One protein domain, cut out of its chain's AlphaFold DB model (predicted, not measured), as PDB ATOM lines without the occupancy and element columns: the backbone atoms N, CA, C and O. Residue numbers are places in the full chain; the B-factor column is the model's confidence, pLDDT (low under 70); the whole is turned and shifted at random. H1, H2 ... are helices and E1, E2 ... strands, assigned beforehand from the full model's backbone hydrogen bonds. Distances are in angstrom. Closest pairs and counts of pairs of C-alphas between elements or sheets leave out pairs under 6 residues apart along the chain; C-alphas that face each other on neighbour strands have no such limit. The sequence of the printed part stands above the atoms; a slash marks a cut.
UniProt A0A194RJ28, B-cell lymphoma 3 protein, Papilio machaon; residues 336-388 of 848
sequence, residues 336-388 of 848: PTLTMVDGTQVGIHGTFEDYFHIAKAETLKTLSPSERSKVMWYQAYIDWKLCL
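AT A GLANCE: This is residues 336 to 388 of the 848 residues of the protein "B-cell lymphoma 3 protein" of Papilio machaon (UniProt A0A194RJ28). A small strand hairpin, E1 and E2, lies over residues 371 to 378 of one long helix, H2, and a long loop, residues 348 to 362, leads from it to the short helix H1 near Arg 372. The printed part has 53 residues, with two named strands, E1 then E2, in an antiparallel sheet, then two named helices, H1 and H2; its class is mixed. It is compact, radius of gyration of the C-alphas 10.4 A, spanning 31 by 24 by 17 A.

HOW THE PARTS SIT: Start at E1, residues 337 to 339, antiparallel to E2, residues 345 to 347, at 155 degrees; N 338 and O 346 are within hydrogen-bond range at 2.9 A. In H2, residues 369 to 386, every O i to N i+4 pair is within range; H1, residues 363 to 366, is too short for one. The closest C-alphas of E2 and H2, Val 346 and Glu 371, are 6.8 A apart. E1 and H2 are near each other, with 5 pairs of C-alphas within 10 A. H1 and H2 are close but not clearly touching, closest at the C-alphas of Leu 364 and Arg 372, 5.7 A. E1 and H1 are apart.

IN THESE COORDINATES: Find C-alpha 337 at (28.224, -17.722, 15.124), where E1 begins; it runs 6.3 A, E2 6.5 A, H1 5.8 A. H2 runs 25.8 A to C-alpha 386 at (18.124, -31.672, 26.158).

THE WHOLE: The C-alphas of Ser 368 and Leu 388, the two farthest apart, are 31.5 A apart. The printed part has no cut; E2 to H1 is a long link. Look for pLDDT under 70 at residues 336, 341, 347 and 349 to 353.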
ATOM      1  N   PRO A 336      32.583 -19.374  16.179       69.06
ATOM      2  CA  PRO A 336      31.300 -19.921  15.746       69.06
ATOM      3  C   PRO A 336      30.103 -19.021  16.086       69.06
ATOM      4  O   PRO A 336      29.850 -18.664  17.240       69.06
ATOM      5  N   THR A 337      29.351 -18.655  15.047       72.94
ATOM      6  CA  THR A 337      28.224 -17.722  15.124       72.94
ATOM      7  C   THR A 337      26.941 -18.428  15.557       72.94
ATOM      8  O   THR A 337      26.259 -19.104  14.785       72.94
ATOM      9  N   LEU A 338      26.563 -18.238  16.820       76.38
ATOM     10  CA  LEU A 338      25.309 -18.757  17.353       76.38
ATOM     11  C   LEU A 338      24.128 -17.938  16.843       76.38
ATOM     12  O   LEU A 338      23.971 -16.768  17.190       76.38
ATOM     13  N   THR A 339      23.268 -18.584  16.056       78.00
ATOM     14  CA  THR A 339      21.967 -18.026  15.675       78.00
ATOM     15  C   THR A 339      20.988 -18.208  16.835       78.00
ATOM     16  O   THR A 339      20.595 -19.324  17.174       78.00
ATOM     17  N   MET A 340      20.617 -17.094  17.458       77.19
ATOM     18  CA  MET A 340      19.709 -17.020  18.599       77.19
ATOM     19  C   MET A 340      18.248 -17.247  18.185       77.19
ATOM     20  O   MET A 340      17.893 -17.194  17.008       77.19
ATOM     21  N   VAL A 341      17.367 -17.453  19.169       67.38
ATOM     22  CA  VAL A 341      15.924 -17.705  18.952       67.38
ATOM     23  C   VAL A 341      15.206 -16.523  18.270       67.38
ATOM     24  O   VAL A 341      14.191 -16.718  17.611       67.38
ATOM     25  N   ASP A 342      15.752 -15.307  18.380       74.25
ATOM     26  CA  ASP A 342      15.276 -14.102  17.684       74.25
ATOM     27  C   ASP A 342      15.892 -13.904  16.282       74.25
ATOM     28  O   ASP A 342      15.676 -12.872  15.648       74.25
ATOM     29  N   GLY A 343      16.673 -14.875  15.797       71.38
ATOM     30  CA  GLY A 343      17.379 -14.827  14.517       71.38
ATOM     31  C   GLY A 343      18.671 -14.005  14.523       71.38
ATOM     32  O   GLY A 343      19.357 -13.968  13.504       71.38
ATOM     33  N   THR A 344      19.041 -13.358  15.635       78.62
ATOM     34  CA  THR A 344      20.313 -12.621  15.700       78.62
ATOM     35  C   THR A 344      21.501 -13.569  15.829       78.62
ATOM     36  O   THR A 344      21.448 -14.548  16.571       78.62
ATOM     37  N   GLN A 345      22.583 -13.280  15.110       79.38
ATOM     38  CA  GLN A 345      23.829 -14.035  15.205       79.38
ATOM     39  C   GLN A 345      24.767 -13.369  16.211       79.38
ATOM     40  O   GLN A 345      25.025 -12.171  16.116       79.38
ATOM     41  N   VAL A 346      25.280 -14.151  17.159       78.31
ATOM     42  CA  VAL A 346      26.323 -13.738  18.107       78.31
ATOM     43  C   VAL A 346      27.570 -14.561  17.809       78.31
ATOM     44  O   VAL A 346      27.549 -15.783  17.957       78.31
ATOM     45  N   GLY A 347      28.647 -13.909  17.372       69.81
ATOM     46  CA  GLY A 347      29.953 -14.555  17.238       69.81
ATOM     47  C   GLY A 347      30.564 -14.788  18.615       69.81
ATOM     48  O   GLY A 347      30.726 -13.834  19.376       69.81
ATOM     49  N   ILE A 348      30.896 -16.035  18.946       72.06
ATOM     50  CA  ILE A 348      31.647 -16.358  20.164       72.06
ATOM     51  C   ILE A 348      33.073 -16.729  19.769       72.06
ATOM     52  O   ILE A 348      33.281 -17.634  18.969       72.06
ATOM     53  N   HIS A 349      34.066 -16.049  20.343       63.09
ATOM     54  CA  HIS A 349      35.466 -16.445  20.193       63.09
ATOM     55  C   HIS A 349      35.756 -17.707  21.024       63.09
ATOM     56  O   HIS A 349      35.554 -17.703  22.239       63.09
ATOM     57  N   GLY A 350      36.260 -18.751  20.360       62.28
ATOM     58  CA  GLY A 350      36.559 -20.065  20.940       62.28
ATOM     59  C   GLY A 350      35.739 -21.188  20.297       62.28
ATOM     60  O   GLY A 350      34.643 -20.957  19.793       62.28
ATOM     61  N   THR A 351      36.268 -22.408  20.287       60.56
ATOM     62  CA  THR A 351      35.532 -23.601  19.844       60.56
ATOM     63  C   THR A 351      34.522 -24.043  20.905       60.56
ATOM     64  O   THR A 351      34.772 -23.935  22.106       60.56
ATOM     65  N   PHE A 352      33.374 -24.571  20.473       64.88
ATOM     66  CA  PHE A 352      32.482 -25.301  21.372       64.88
ATOM     67  C   PHE A 352      32.953 -26.751  21.457       64.88
ATOM     68  O   PHE A 352      32.976 -27.445  20.444       64.88
ATOM     69  N   GLU A 353      33.322 -27.189  22.658       65.44
ATOM     70  CA  GLU A 353      33.543 -28.607  22.968       65.44
ATOM     71  C   GLU A 353      32.194 -29.343  22.977       65.44
ATOM     72  O   GLU A 353      32.001 -30.293  22.227       65.44
ATOM     73  N   ASP A 354      31.234 -28.827  23.756       76.88
ATOM     74  CA  ASP A 354      29.926 -29.440  23.998       76.88
ATOM     75  C   ASP A 354      28.778 -28.419  24.045       76.88
ATOM     76  O   ASP A 354      28.932 -27.267  24.466       76.88
ATOM     77  N   TYR A 355      27.567 -28.879  23.707       81.88
ATOM     78  CA  TYR A 355      26.322 -28.092  23.758       81.88
ATOM     79  C   TYR A 355      25.994 -27.520  25.153       81.88
ATOM     80  O   TYR A 355      25.250 -26.544  25.276       81.88
ATOM     81  N   PHE A 356      26.524 -28.126  26.216       84.38
ATOM     82  CA  PHE A 356      26.230 -27.770  27.608       84.38
ATOM     83  C   PHE A 356      27.157 -26.694  28.193       84.38
ATOM     84  O   PHE A 356      26.913 -26.222  29.312       84.38
ATOM     85  N   HIS A 357      28.173 -26.275  27.429       87.25
ATOM     86  CA  HIS A 357      29.270 -25.402  27.864       87.25
ATOM     87  C   HIS A 357      29.463 -24.174  26.967       87.25
ATOM     88  O   HIS A 357      30.536 -23.574  26.930       87.25
ATOM     89  N   ILE A 358      28.407 -23.752  26.273       83.94
ATOM     90  CA  ILE A 358      28.410 -22.555  25.423       83.94
ATOM     91  C   ILE A 358      28.615 -21.291  26.269       83.94
ATOM     92  O   ILE A 358      29.323 -20.379  25.856       83.94
ATOM     93  N   ALA A 359      28.022 -21.240  27.466       82.56
ATOM     94  CA  ALA A 359      28.081 -20.092  28.373       82.56
ATOM     95  C   ALA A 359      29.182 -20.205  29.457       82.56
ATOM     96  O   ALA A 359      28.961 -19.837  30.612       82.56
ATOM     97  N   LYS A 360      30.381 -20.712  29.115       82.44
ATOM     98  CA  LYS A 360      31.546 -20.701  30.030       82.44
ATOM     99  C   LYS A 360      31.885 -19.269  30.470       82.44
ATOM    100  O   LYS A 360      31.760 -18.321  29.693       82.44
ATOM    101  N   ALA A 361      32.447 -19.117  31.672       79.94
ATOM    102  CA  ALA A 361      32.875 -17.823  32.221       79.94
ATOM    103  C   ALA A 361      33.918 -17.068  31.364       79.94
ATOM    104  O   ALA A 361      34.174 -15.894  31.609       79.94
ATOM    105  N   GLU A 362      34.532 -17.722  30.377       79.94
ATOM    106  CA  GLU A 362      35.474 -17.128  29.421       79.94
ATOM    107  C   GLU A 362      34.754 -16.548  28.201       79.94
ATOM    108  O   GLU A 362      34.904 -15.359  27.923       79.94
ATOM    109  N   THR A 363      33.870 -17.321  27.561       79.69
ATOM    110  CA  THR A 363      32.985 -16.829  26.484       79.69
ATOM    111  C   THR A 363      32.123 -15.646  26.944       79.69
ATOM    112  O   THR A 363      31.936 -14.673  26.220       79.69
ATOM    113  N   LEU A 364      31.668 -15.657  28.203       82.88
ATOM    114  CA  LEU A 364      30.900 -14.555  28.784       82.88
ATOM    115  C   LEU A 364      31.747 -13.312  29.113       82.88
ATOM    116  O   LEU A 364      31.162 -12.259  29.356       82.88
ATOM    117  N   LYS A 365      33.088 -13.379  29.139       83.38
ATOM    118  CA  LYS A 365      33.944 -12.194  29.373       83.38
ATOM    119  C   LYS A 365      34.104 -11.335  28.120       83.38
ATOM    120  O   LYS A 365      34.164 -10.116  28.263       83.38
ATOM    121  N   THR A 366      34.175 -11.946  26.937       79.88
ATOM    122  CA  THR A 366      34.447 -11.257  25.660       79.88
ATOM    123  C   THR A 366      33.218 -10.546  25.088       79.88
ATOM    124  O   THR A 366      33.349  -9.484  24.489       79.88
ATOM    125  N   LEU A 367      32.021 -11.090  25.321       82.19
ATOM    126  CA  LEU A 367      30.745 -10.573  24.811       82.19
ATOM    127  C   LEU A 367      30.274  -9.279  25.504       82.19
ATOM    128  O   LEU A 367      30.588  -9.038  26.674       82.19
ATOM    129  N   SER A 368      29.432  -8.477  24.841       84.19
ATOM    130  CA  SER A 368      28.749  -7.331  25.470       84.19
ATOM    131  C   SER A 368      27.637  -7.775  26.447       84.19
ATOM    132  O   SER A 368      27.160  -8.908  26.362       84.19
ATOM    133  N   PRO A 369      27.157  -6.915  27.372       84.81
ATOM    134  CA  PRO A 369      26.099  -7.283  28.326       84.81
ATOM    135  C   PRO A 369      24.802  -7.796  27.672       84.81
ATOM    136  O   PRO A 369      24.160  -8.716  28.189       84.81
ATOM    137  N   SER A 370      24.440  -7.245  26.511       83.75
ATOM    138  CA  SER A 370      23.280  -7.678  25.725       83.75
ATOM    139  C   SER A 370      23.477  -9.080  25.144       83.75
ATOM    140  O   SER A 370      22.584  -9.919  25.230       83.75
ATOM    141  N   GLU A 371      24.658  -9.364  24.594       82.94
ATOM    142  CA  GLU A 371      24.988 -10.665  23.997       82.94
ATOM    143  C   GLU A 371      25.161 -11.751  25.060       82.94
ATOM    144  O   GLU A 371      24.593 -12.830  24.903       82.94
ATOM    145  N   ARG A 372      25.828 -11.451  26.187       86.94
ATOM    146  CA  ARG A 372      25.879 -12.332  27.375       86.94
ATOM    147  C   ARG A 372      24.480 -12.778  27.780       86.94
ATOM    148  O   ARG A 372      24.257 -13.959  28.018       86.94
ATOM    149  N   SER A 373      23.531 -11.841  27.817       86.19
ATOM    150  CA  SER A 373      22.140 -12.134  28.163       86.19
ATOM    151  C   SER A 373      21.498 -13.100  27.160       86.19
ATOM    152  O   SER A 373      20.861 -14.063  27.577       86.19
ATOM    153  N   LYS A 374      21.708 -12.907  25.848       85.44
ATOM    154  CA  LYS A 374      21.211 -13.836  24.814       85.44
ATOM    155  C   LYS A 374      21.854 -15.220  24.906       85.44
ATOM    156  O   LYS A 374      21.138 -16.213  24.848       85.44
ATOM    157  N   VAL A 375      23.170 -15.295  25.103       87.06
ATOM    158  CA  VAL A 375      23.915 -16.560  25.236       87.06
ATOM    159  C   VAL A 375      23.485 -17.335  26.485       87.06
ATOM    160  O   VAL A 375      23.284 -18.544  26.409       87.06
ATOM    161  N   MET A 376      23.237 -16.654  27.607       87.81
ATOM    162  CA  MET A 376      22.685 -17.275  28.819       87.81
ATOM    163  C   MET A 376      21.260 -17.811  28.600       87.81
ATOM    164  O   MET A 376      20.959 -18.931  29.009       87.81
ATOM    165  N   TRP A 377      20.393 -17.063  27.903       88.12
ATOM    166  CA  TRP A 377      19.069 -17.555  27.494       88.12
ATOM    167  C   TRP A 377      19.155 -18.749  26.534       88.12
ATOM    168  O   TRP A 377      18.361 -19.681  26.651       88.12
ATOM    169  N   TYR A 378      20.125 -18.755  25.616       88.56
ATOM    170  CA  TYR A 378      20.364 -19.873  24.705       88.56
ATOM    171  C   TYR A 378      20.832 -21.124  25.458       88.56
ATOM    172  O   TYR A 378      20.268 -22.194  25.246       88.56
ATOM    173  N   GLN A 379      21.782 -20.998  26.394       90.94
ATOM    174  CA  GLN A 379      22.212 -22.114  27.242       90.94
ATOM    175  C   GLN A 379      21.039 -22.675  28.056       90.94
ATOM    176  O   GLN A 379      20.810 -23.879  28.032       90.94
ATOM    177  N   ALA A 380      20.239 -21.818  28.700       90.56
ATOM    178  CA  ALA A 380      19.061 -22.250  29.452       90.56
ATOM    179  C   ALA A 380      18.019 -22.967  28.566       90.56
ATOM    180  O   ALA A 380      17.398 -23.939  29.000       90.56
ATOM    181  N   TYR A 381      17.848 -22.530  27.314       90.62
ATOM    182  CA  TYR A 381      17.002 -23.213  26.332       90.62
ATOM    183  C   TYR A 381      17.568 -24.578  25.909       90.62
ATOM    184  O   TYR A 381      16.805 -25.542  25.820       90.62
ATOM    185  N   ILE A 382      18.880 -24.692  25.682       91.25
ATOM    186  CA  ILE A 382      19.544 -25.966  25.370       91.25
ATOM    187  C   ILE A 382      19.434 -26.939  26.548       91.25
ATOM    188  O   ILE A 382      19.011 -28.078  26.346       91.25
ATOM    189  N   ASP A 383      19.707 -26.480  27.770       92.75
ATOM    190  CA  ASP A 383      19.578 -27.276  28.991       92.75
ATOM    191  C   ASP A 383      18.132 -27.792  29.142       92.75
ATOM    192  O   ASP A 383      17.907 -28.997  29.266       92.75
ATOM    193  N   TRP A 384      17.128 -26.912  29.010       92.38
ATOM    194  CA  TRP A 384      15.705 -27.282  29.042       92.38
ATOM    195  C   TRP A 384      15.304 -28.278  27.946       92.38
ATOM    196  O   TRP A 384      14.547 -29.221  28.201       92.38
ATOM    197  N   LYS A 385      15.804 -28.080  26.722       91.62
ATOM    198  CA  LYS A 385      15.506 -28.922  25.556       91.62
ATOM    199  C   LYS A 385      16.106 -30.322  25.692       91.62
ATOM    200  O   LYS A 385      15.433 -31.288  25.338       91.62
ATOM    201  N   LEU A 386      17.345 -30.429  26.176       92.50
ATOM    202  CA  LEU A 386      18.124 -31.672  26.158       92.50
ATOM    203  C   LEU A 386      18.115 -32.460  27.477       92.50
ATOM    204  O   LEU A 386      18.463 -33.631  27.450       92.50
ATOM    205  N   CYS A 387      17.677 -31.892  28.606       91.56
ATOM    206  CA  CYS A 387      17.713 -32.540  29.934       91.56
ATOM    207  C   CYS A 387      17.113 -33.961  30.049       91.56
ATOM    208  O   CYS A 387      17.488 -34.681  30.971       91.56
ATOM    209  N   LEU A 388      16.203 -34.378  29.153       92.25
ATOM    210  CA  LEU A 388      15.639 -35.743  29.096       92.25
ATOM    211  C   LEU A 388      16.092 -36.564  27.872       92.25
ATOM    212  O   LEU A 388      15.608 -37.676  27.665       92.25
TER     213      LEU A 388